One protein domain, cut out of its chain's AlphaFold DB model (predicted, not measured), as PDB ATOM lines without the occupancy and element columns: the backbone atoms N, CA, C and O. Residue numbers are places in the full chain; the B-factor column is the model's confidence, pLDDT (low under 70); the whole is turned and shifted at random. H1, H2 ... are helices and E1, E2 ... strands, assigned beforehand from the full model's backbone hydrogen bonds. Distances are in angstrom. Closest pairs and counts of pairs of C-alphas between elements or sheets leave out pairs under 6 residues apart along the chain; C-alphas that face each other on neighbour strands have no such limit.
ATOM      1  N   ASN A  48     431.769 420.726 487.790       98.31
ATOM      2  CA  ASN A  48     431.891 420.522 489.233       98.31
ATOM      3  C   ASN A  48     432.758 419.308 489.603       98.31
ATOM      4  O   ASN A  48     433.402 419.325 490.648       98.31
ATOM      5  N   GLY A  49     432.761 418.255 488.783       98.44
ATOM      6  CA  GLY A  49     433.604 417.077 488.984       98.44
ATOM      7  C   GLY A  49     435.080 417.415 488.798       98.44
ATOM      8  O   GLY A  49     435.874 417.148 489.698       98.44
ATOM      9  N   ALA A  50     435.406 418.089 487.695       98.69
ATOM     10  CA  ALA A  50     436.752 418.566 487.391       98.69
ATOM     11  C   ALA A  50     437.276 419.525 488.469       98.69
ATOM     12  O   ALA A  50     438.354 419.322 489.022       98.69
ATOM     13  N   PHE A  51     436.462 420.511 488.864       98.69
ATOM     14  CA  PHE A  51     436.838 421.479 489.897       98.69
ATOM     15  C   PHE A  51     437.094 420.823 491.258       98.69
ATOM     16  O   PHE A  51     438.052 421.159 491.952       98.69
ATOM     17  N   ARG A  52     436.251 419.862 491.658       98.75
ATOM     18  CA  ARG A  52     436.442 419.124 492.916       98.75
ATOM     19  C   ARG A  52     437.704 418.274 492.883       98.75
ATOM     20  O   ARG A  52     438.358 418.166 493.914       98.75
ATOM     21  N   GLU A  53     438.043 417.690 491.738       98.69
ATOM     22  CA  GLU A  53     439.273 416.914 491.608       98.69
ATOM     23  C   GLU A  53     440.517 417.798 491.668       98.69
ATOM     24  O   GLU A  53     441.428 417.499 492.438       98.69
ATOM     25  N   ALA A  54     440.492 418.952 491.000       98.69
ATOM     26  CA  ALA A  54     441.535 419.964 491.128       98.69
ATOM     27  C   ALA A  54     441.745 420.387 492.592       98.69
ATOM     28  O   ALA A  54     442.876 420.437 493.075       98.69
ATOM     29  N   LYS A  55     440.658 420.604 493.346       98.81
ATOM     30  CA  LYS A  55     440.737 420.892 494.786       98.81
ATOM     31  C   LYS A  55     441.386 419.753 495.578       98.81
ATOM     32  O   LYS A  55     442.319 420.010 496.336       98.81
ATOM     33  N   ARG A  56     440.952 418.501 495.376       98.56
ATOM     34  CA  ARG A  56     441.520 417.330 496.074       98.56
ATOM     35  C   ARG A  56     443.015 417.176 495.820       98.56
ATOM     36  O   ARG A  56     443.760 416.951 496.769       98.56
ATOM     37  N   LYS A  57     443.455 417.336 494.568       98.38
ATOM     38  CA  LYS A  57     444.873 417.236 494.186       98.38
ATOM     39  C   LYS A  57     445.756 418.293 494.840       98.38
ATOM     40  O   LYS A  57     446.932 418.034 495.058       98.38
ATOM     41  N   ASN A  58     445.181 419.434 495.209       98.44
ATOM     42  CA  ASN A  58     445.890 420.543 495.842       98.44
ATOM     43  C   ASN A  58     445.639 420.640 497.358       98.44
ATOM     44  O   ASN A  58     445.912 421.674 497.964       98.44
ATOM     45  N   GLY A  59     445.093 419.587 497.980       98.00
ATOM     46  CA  GLY A  59     444.851 419.552 499.426       98.00
ATOM     47  C   GLY A  59     443.774 420.528 499.912       98.00
ATOM     48  O   GLY A  59     443.723 420.830 501.099       98.00
ATOM     49  N   ILE A  60     442.913 421.019 499.016       98.69
ATOM     50  CA  ILE A  60     441.818 421.930 499.354       98.69
ATOM     51  C   ILE A  60     440.559 421.091 499.645       98.69
ATOM     52  O   ILE A  60     440.084 420.375 498.750       98.69
ATOM     53  N   PRO A  61     439.950 421.177 500.843       98.44
ATOM     54  CA  PRO A  61     438.673 420.536 501.132       98.44
ATOM     55  C   PRO A  61     437.617 420.903 500.090       98.44
ATOM     56  O   PRO A  61     437.407 422.075 499.782       98.44
ATOM     57  N   VAL A  62     436.894 419.920 499.547       98.12
ATOM     58  CA  VAL A  62     435.903 420.173 498.482       98.12
ATOM     59  C   VAL A  62     434.789 421.143 498.903       98.12
ATOM     60  O   VAL A  62     434.237 421.817 498.034       98.12
ATOM     61  N   SER A  63     434.524 421.276 500.205       98.06
ATOM     62  CA  SER A  63     433.592 422.237 500.810       98.06
ATOM     63  C   SER A  63     434.143 423.663 500.949       98.06
ATOM     64  O   SER A  63     433.344 424.594 501.045       98.06
ATOM     65  N   GLU A  64     435.468 423.854 500.935       98.50
ATOM     66  CA  GLU A  64     436.096 425.172 501.102       98.50
ATOM     67  C   GLU A  64     435.634 426.153 500.014       98.50
ATOM     68  O   GLU A  64     435.608 425.818 498.823       98.50
ATOM     69  N   GLN A  65     435.274 427.370 500.412       98.44
ATOM     70  CA  GLN A  65     434.972 428.438 499.466       98.44
ATOM     71  C   GLN A  65     436.255 429.188 499.088       98.44
ATOM     72  O   GLN A  65     437.112 429.380 499.948       98.44
ATOM     73  N   PRO A  66     436.395 429.645 497.833       98.50
ATOM     74  CA  PRO A  66     437.499 430.514 497.454       98.50
ATOM     75  C   PRO A  66     437.504 431.780 498.316       98.50
ATOM     76  O   PRO A  66     436.464 432.413 498.506       98.50
ATOM     77  N   LYS A  67     438.682 432.192 498.779       98.50
ATOM     78  CA  LYS A  67     438.894 433.479 499.451       98.50
ATOM     79  C   LYS A  67     438.753 434.646 498.499       98.50
ATOM     80  O   LYS A  67     438.299 435.720 498.889       98.50
ATOM     81  N   LYS A  68     439.140 434.430 497.246       98.38
ATOM     82  CA  LYS A  68     439.035 435.426 496.192       98.38
ATOM     83  C   LYS A  68     438.699 434.752 494.876       98.38
ATOM     84  O   LYS A  68     439.191 433.671 494.561       98.38
ATOM     85  N   VAL A  69     437.860 435.426 494.100       98.50
ATOM     86  CA  VAL A  69     437.560 435.047 492.724       98.50
ATOM     87  C   VAL A  69     437.855 436.244 491.840       98.50
ATOM     88  O   VAL A  69     437.267 437.308 492.028       98.50
ATOM     89  N   THR A  70     438.771 436.084 490.893       97.88
ATOM     90  CA  THR A  70     439.138 437.142 489.941       97.88
ATOM     91  C   THR A  70     438.838 436.711 488.510       97.88
ATOM     92  O   THR A  70     438.687 435.512 488.253       97.88
ATOM     93  N   PRO A  71     438.761 437.656 487.557       97.88
ATOM     94  CA  PRO A  71     438.763 437.317 486.140       97.88
ATOM     95  C   PRO A  71     439.973 436.457 485.774       97.88
ATOM     96  O   PRO A  71     441.043 436.583 486.384       97.88
ATOM     97  N   ASN A  72     439.791 435.584 484.787       96.69
ATOM     98  CA  ASN A  72     440.896 434.843 484.211       96.69
ATOM     99  C   ASN A  72     441.771 435.775 483.369       96.69
ATOM    100  O   ASN A  72     441.255 436.611 482.633       96.69
ATOM    101  N   VAL A  73     443.089 435.644 483.490       93.06
ATOM    102  CA  VAL A  73     444.058 436.456 482.739       93.06
ATOM    103  C   VAL A  73     445.193 435.590 482.217       93.06
ATOM    104  O   VAL A  73     445.567 434.630 482.877       93.06
ATOM    105  N   ASP A  74     445.754 435.877 481.051       84.94
ATOM    106  CA  ASP A  74     446.958 435.184 480.580       84.94
ATOM    107  C   ASP A  74     448.224 435.645 481.344       84.94
ATOM    108  O   ASP A  74     448.176 436.499 482.232       84.94
ATOM    109  N   LYS A  75     449.395 435.097 480.990       82.56
ATOM    110  CA  LYS A  75     450.686 435.489 481.597       82.56
ATOM    111  C   LYS A  75     451.077 436.954 481.339       82.56
ATOM    112  O   LYS A  75     451.987 437.454 481.990       82.56
ATOM    113  N   ARG A  76     450.436 437.619 480.376       91.12
ATOM    114  CA  ARG A  76     450.656 439.020 479.991       91.12
ATOM    115  C   ARG A  76     449.614 439.955 480.624       91.12
ATOM    116  O   ARG A  76     449.704 441.161 480.434       91.12
ATOM    117  N   GLY A  77     448.657 439.413 481.383       89.81
ATOM    118  CA  GLY A  77     447.592 440.162 482.048       89.81
ATOM    119  C   GLY A  77     446.345 440.400 481.194       89.81
ATOM    120  O   GLY A  77     445.441 441.097 481.649       89.81
ATOM    121  N   ASN A  78     446.251 439.828 479.991       92.25
ATOM    122  CA  ASN A  78     445.068 439.996 479.146       92.25
ATOM    123  C   ASN A  78     443.921 439.132 479.664       92.25
ATOM    124  O   ASN A  78     444.115 437.942 479.914       92.25
ATOM    125  N   SER A  79     442.722 439.705 479.764       93.69
ATOM    126  CA  SER A  79     441.517 438.974 480.155       93.69
ATOM    127  C   SER A  79     441.247 437.786 479.232       93.69
ATOM    128  O   SER A  79     441.279 437.908 478.009       93.69
ATOM    129  N   GLN A  80     440.936 436.649 479.840       94.12
ATOM    130  CA  GLN A  80     440.512 435.418 479.186       94.12
ATOM    131  C   GLN A  80     439.133 435.015 479.720       94.12
ATOM    132  O   GLN A  80     438.772 435.381 480.846       94.12
ATOM    133  N   PRO A  81     438.338 434.255 478.954       96.81
ATOM    134  CA  PRO A  81     437.120 433.656 479.478       96.81
ATOM    135  C   PRO A  81     437.403 432.776 480.703       96.81
ATOM    136  O   PRO A  81     438.381 432.024 480.741       96.81
ATOM    137  N   GLY A  82     436.528 432.884 481.704       97.25
ATOM    138  CA  GLY A  82     436.581 432.101 482.936       97.25
ATOM    139  C   GLY A  82     437.048 432.902 484.150       97.25
ATOM    140  O   GLY A  82     436.858 434.120 484.226       97.25
ATOM    141  N   LYS A  83     437.587 432.210 485.160       98.25
ATOM    142  CA  LYS A  83     437.913 432.788 486.478       98.25
ATOM    143  C   LYS A  83     439.182 432.191 487.082       98.25
ATOM    144  O   LYS A  83     439.604 431.105 486.713       98.25
ATOM    145  N   ILE A  84     439.748 432.869 488.074       98.38
ATOM    146  CA  ILE A  84     440.765 432.312 488.972       98.38
ATOM    147  C   ILE A  84     440.162 432.226 490.368       98.38
ATOM    148  O   ILE A  84     439.625 433.212 490.873       98.38
ATOM    149  N   TYR A  85     440.254 431.049 490.977       98.62
ATOM    150  CA  TYR A  85     439.798 430.762 492.331       98.62
ATOM    151  C   TYR A  85     441.010 430.630 493.245       98.62
ATOM    152  O   TYR A  85     441.799 429.701 493.086       98.62
ATOM    153  N   GLU A  86     441.156 431.556 494.185       98.62
ATOM    154  CA  GLU A  86     442.231 431.563 495.177       98.62
ATOM    155  C   GLU A  86     441.690 431.074 496.522       98.62
ATOM    156  O   GLU A  86     440.650 431.549 496.983       98.62
ATOM    157  N   PHE A  87     442.379 430.109 497.122       98.69
ATOM    158  CA  PHE A  87     441.981 429.422 498.354       98.69
ATOM    159  C   PHE A  87     442.841 429.842 499.548       98.69
ATOM    160  O   PHE A  87     443.837 430.545 499.381       98.69
ATOM    161  N   GLU A  88     442.452 429.428 500.756       98.19
ATOM    162  CA  GLU A  88     443.124 429.847 501.995       98.19
ATOM    163  C   GLU A  88     444.602 429.445 502.015       98.19
ATOM    164  O   GLU A  88     445.458 430.201 502.464       98.19
ATOM    165  N   ASN A  89     444.921 428.279 501.452       97.44
ATOM    166  CA  ASN A  89     446.290 427.777 501.345       97.44
ATOM    167  C   ASN A  89     447.127 428.456 500.237       97.44
ATOM    168  O   ASN A  89     448.227 427.998 499.935       97.44
ATOM    169  N   GLY A  90     446.610 429.511 499.599       97.81
ATOM    170  CA  GLY A  90     447.286 430.261 498.536       97.81
ATOM    171  C   GLY A  90     447.250 429.601 497.154       97.81
ATOM    172  O   GLY A  90     447.732 430.187 496.182       97.81
ATOM    173  N   VAL A  91     446.664 428.406 497.022       98.31
ATOM    174  CA  VAL A  91     446.518 427.738 495.724       98.31
ATOM    175  C   VAL A  91     445.527 428.500 494.851       98.31
ATOM    176  O   VAL A  91     444.445 428.897 495.291       98.31
ATOM    177  N   LYS A  92     445.888 428.648 493.574       98.25
ATOM    178  CA  LYS A  92     445.049 429.245 492.535       98.25
ATOM    179  C   LYS A  92     444.653 428.186 491.521       98.25
ATOM    180  O   LYS A  92     445.505 427.685 490.794       98.25
ATOM    181  N   ILE A  93     443.362 427.883 491.456       98.44
ATOM    182  CA  ILE A  93     442.788 427.049 490.397       98.44
ATOM    183  C   ILE A  93     442.236 427.984 489.326       98.44
ATOM    184  O   ILE A  93     441.353 428.801 489.600       98.44
ATOM    185  N   ARG A  94     442.769 427.884 488.113       98.00
ATOM    186  CA  ARG A  94     442.315 428.654 486.955       98.00
ATOM    187  C   ARG A  94     441.249 427.890 486.201       98.00
ATOM    188  O   ARG A  94     441.342 426.677 486.084       98.00
ATOM    189  N   ASP A  95     440.266 428.612 485.697       98.31
ATOM    190  CA  ASP A  95     439.224 428.122 484.811       98.31
ATOM    191  C   ASP A  95     439.406 428.753 483.433       98.31
ATOM    192  O   ASP A  95     439.064 429.921 483.243       98.31
ATOM    193  N   ASP A  96     439.940 427.983 482.489       97.00
ATOM    194  CA  ASP A  96     440.064 428.370 481.087       97.00
ATOM    195  C   ASP A  96     438.780 427.929 480.361       97.00
ATOM    196  O   ASP A  96     438.728 426.927 479.642       97.00
ATOM    197  N   SER A  97     437.689 428.666 480.596       97.31
ATOM    198  CA  SER A  97     436.337 428.201 480.258       97.31
ATOM    199  C   SER A  97     436.052 428.135 478.757       97.31
ATOM    200  O   SER A  97     435.150 427.413 478.345       97.31
ATOM    201  N   ALA A  98     436.781 428.889 477.932       96.00
ATOM    202  CA  ALA A  98     436.687 428.803 476.472       96.00
ATOM    203  C   ALA A  98     437.576 427.698 475.874       96.00
ATOM    204  O   ALA A  98     437.469 427.419 474.681       96.00
ATOM    205  N   GLY A  99     438.430 427.064 476.686       94.62
ATOM    206  CA  GLY A  99     439.459 426.154 476.201       94.62
ATOM    207  C   GLY A  99     440.516 426.857 475.349       94.62
ATOM    208  O   GLY A  99     440.658 428.079 475.387       94.62
ATOM    209  N   HIS A 100     441.252 426.063 474.572       91.56
ATOM    210  CA  HIS A 100     442.323 426.525 473.692       91.56
ATOM    211  C   HIS A 100     442.196 425.881 472.310       91.56
ATOM    212  O   HIS A 100     442.088 424.657 472.200       91.56
ATOM    213  N   ILE A 101     442.252 426.705 471.262       92.06
ATOM    214  CA  ILE A 101     442.319 426.277 469.860       92.06
ATOM    215  C   ILE A 101     443.636 426.778 469.263       92.06
ATOM    216  O   ILE A 101     443.911 427.976 469.253       92.06
ATOM    217  N   PHE A 102     444.438 425.851 468.753       88.88
ATOM    218  CA  PHE A 102     445.733 426.071 468.128       88.88
ATOM    219  C   PHE A 102     445.647 425.671 466.653       88.88
ATOM    220  O   PHE A 102     445.722 424.490 466.316       88.88
ATOM    221  N   ASN A 103     445.503 426.656 465.764       90.50
ATOM    222  CA  ASN A 103     445.374 426.411 464.321       90.50
ATOM    223  C   ASN A 103     446.592 425.666 463.742       90.50
ATOM    224  O   ASN A 103     446.426 424.774 462.916       90.50
ATOM    225  N   ASP A 104     447.792 425.981 464.235       92.81
ATOM    226  CA  ASP A 104     449.052 425.402 463.748       92.81
ATOM    227  C   ASP A 104     449.374 424.036 464.377       92.81
ATOM    228  O   ASP A 104     450.218 423.296 463.875       92.81
ATOM    229  N   ASN A 105     448.713 423.679 465.485       87.69
ATOM    230  CA  ASN A 105     448.866 422.373 466.123       87.69
ATOM    231  C   ASN A 105     447.547 421.886 466.751       87.69
ATOM    232  O   ASN A 105     447.416 421.857 467.981       87.69
ATOM    233  N   PRO A 106     446.576 421.437 465.931       90.12
ATOM    234  CA  PRO A 106     445.249 421.053 466.411       90.12
ATOM    235  C   PRO A 106     445.244 419.907 467.431       90.12
ATOM    236  O   PRO A 106     444.284 419.754 468.182       90.12
ATOM    237  N   THR A 107     446.317 419.112 467.509       90.12
ATOM    238  CA  THR A 107     446.452 418.044 468.518       90.12
ATOM    239  C   THR A 107     446.540 418.576 469.951       90.12
ATOM    240  O   THR A 107     446.337 417.821 470.898       90.12
ATOM    241  N   GLN A 108     446.843 419.867 470.119       90.44
ATOM    242  CA  GLN A 108     446.871 420.556 471.409       90.44
ATOM    243  C   GLN A 108     445.525 421.180 471.781       90.44
ATOM    244  O   GLN A 108     445.373 421.638 472.914       90.44
ATOM    245  N   ASN A 109     444.550 421.194 470.863       92.75
ATOM    246  CA  ASN A 109     443.237 421.769 471.129       92.75
ATOM    247  C   ASN A 109     442.616 421.102 472.350       92.75
ATOM    248  O   ASN A 109     442.669 419.878 472.495       92.75
ATOM    249  N   ARG A 110     442.019 421.900 473.226       94.31
ATOM    250  CA  ARG A 110     441.404 421.413 474.458       94.31
ATOM    251  C   ARG A 110     440.172 422.237 474.772       94.31
ATOM    252  O   ARG A 110     440.191 423.451 474.608       94.31
ATOM    253  N   GLY A 111     439.107 421.568 475.200       95.75
ATOM    254  CA  GLY A 111     437.881 422.232 475.626       95.75
ATOM    255  C   GLY A 111     438.049 422.973 476.951       95.75
ATOM    256  O   GLY A 111     439.163 423.213 477.430       95.75
ATOM    257  N   SER A 112     436.919 423.319 477.556       97.88
ATOM    258  CA  SER A 112     436.873 423.915 478.886       97.88
ATOM    259  C   SER A 112     437.567 423.015 479.910       97.88
ATOM    260  O   SER A 112     437.337 421.806 479.965       97.88
ATOM    261  N   HIS A 113     438.449 423.600 480.714       97.88
ATOM    262  CA  HIS A 113     439.186 422.859 481.728       97.88
ATOM    263  C   HIS A 113     439.639 423.769 482.865       97.88
ATOM    264  O   HIS A 113     439.643 424.997 482.751       97.88
ATOM    265  N   PHE A 114     440.024 423.144 483.975       98.44
ATOM    266  CA  PHE A 114     440.752 423.811 485.043       98.44
ATOM    267  C   PHE A 114     442.241 423.498 484.980       98.44
ATOM    268  O   PHE A 114     442.631 422.396 484.585       98.44
ATOM    269  N   ASN A 115     443.050 424.433 485.469       97.56
ATOM    270  CA  ASN A 115     444.478 424.253 485.692       97.56
ATOM    271  C   ASN A 115     444.825 424.556 487.146       97.56
ATOM    272  O   ASN A 115     444.240 425.450 487.765       97.56
ATOM    273  N   ASP A 116     445.810 423.841 487.678       97.50
ATOM    274  CA  ASP A 116     446.381 424.109 488.995       97.50
ATOM    275  C   ASP A 116     447.850 424.575 488.896       97.50
ATOM    276  O   ASP A 116     448.422 424.584 487.801       97.50
ATOM    277  N   PRO A 117     448.485 424.992 490.011       96.56
ATOM    278  CA  PRO A 117     449.861 425.489 489.988       96.56
ATOM    279  C   PRO A 117     450.907 424.464 489.530       96.56
ATOM    280  O   PRO A 117     451.981 424.864 489.087       96.56
ATOM    281  N   ALA A 118     450.608 423.164 489.613       96.56
ATOM    282  CA  ALA A 118     451.485 422.101 489.126       96.56
ATOM    283  C   ALA A 118     451.367 421.889 487.605       96.56
ATOM    284  O   ALA A 118     452.094 421.076 487.038       96.56
ATOM    285  N   GLY A 119     450.467 422.615 486.933       94.69
ATOM    286  CA  GLY A 119     450.208 422.460 485.506       94.69
ATOM    287  C   GLY A 119     449.340 421.245 485.182       94.69
ATOM    288  O   GLY A 119     449.329 420.798 484.035       94.69
ATOM    289  N   ASN A 120     448.608 420.697 486.156       97.19
ATOM    290  CA  ASN A 120     447.627 419.652 485.877       97.19
ATOM    291  C   ASN A 120     446.419 420.231 485.137       97.19
ATOM    292  O   ASN A 120     446.102 421.410 485.285       97.19
ATOM    293  N   HIS A 121     445.731 419.383 484.373       97.31
ATOM    294  CA  HIS A 121     444.574 419.766 483.568       97.31
ATOM    295  C   HIS A 121     443.361 418.903 483.931       97.31
ATOM    296  O   HIS A 121     443.471 417.678 484.021       97.31
ATOM    297  N   TYR A 122     442.203 419.540 484.115       98.12
ATOM    298  CA  TYR A 122     440.954 418.886 484.521       98.12
ATOM    299  C   TYR A 122     439.807 419.307 483.589       98.12
ATOM    300  O   TYR A 122     439.244 420.391 483.758       98.12
ATOM    301  N   ASP A 123     439.460 418.461 482.616       98.06
ATOM    302  CA  ASP A 123     438.466 418.768 481.568       98.06
ATOM    303  C   ASP A 123     437.037 418.621 482.043       98.06
ATOM    304  O   ASP A 123     436.767 417.805 482.937       98.06
ATOM    305  N   TYR A 124     436.128 419.377 481.423       97.00
ATOM    306  CA  TYR A 124     434.714 419.332 481.759       97.00
ATOM    307  C   TYR A 124     433.732 419.789 480.678       97.00
ATOM    308  O   TYR A 124     434.151 420.463 479.717       97.00
TER     309      TYR A 124
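This is residues 48 to 124 of the 124 residues of the protein "Type IV secretion protein Rhs" of Clostridiaceae bacterium (UniProt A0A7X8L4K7). A strongly twisted sheet of five strands is covered on one face, at its E4 and E5 end, by the single helix H1, while a long loop between E3 and E4 reaches away from this body with residues 101 to 108. The printed part has 77 residues, with H1 E1 E2 E3 E4 E5 along the chain; the sheet has the same strand order, all antiparallel. The class is mixed, with 35 residues, under half, in named elements. The whole is compact, with a radius of gyration of the C-alphas of 12.7 A, yet elongated, spanning 39 by 24 by 19 A.

Find C-alpha 48 at (431.891, 420.522, 489.233); from there H1 runs 14.3 A to residue 57. Next come E1, residues 68 to 73, 14.4 A, and E2, residues 79 to 86, 16.8 A, which bends by 86 degrees at Gly 82. E3, residues 92 to 96, covers 12.5 A. E4 is residues 113 to 115; E5, residues 121 to 123, ends at C-alpha 123 (438.466, 418.768, 481.568).

The five strands form a meander, each the antiparallel neighbour of the one before, and each successive pair is a hairpin. Look for N 70 and O 84 at 3.0 A between E1 and E2, N 95 and O 83 at 2.8 A between E2 and E3, N 94 and O 115 at 2.9 A between E3 and E4, and N 114 and O 122 at 2.9 A between E4 and E5. H1 is on one face, making two layers, helix and sheet, at a height over the sheet of 8.1 A. It lies over E4 and, only just, with 3 C-alphas, over E5, and runs along the strands, at 19 degrees to E4 on the local plane. Its closest C-alphas to E5 are Ala 50 and Tyr 122, 5.1 A. In H1 every O i to N i+4 pair is within hydrogen-bond range. E1 and E5 are apart.

The C-alphas farthest apart, of Ser 63 and Asp 104, are 40.3 A apart. The printed part has no cut; its long link is E3 to E4, residues 97 to 112. No printed residue is under 70 in pLDDT.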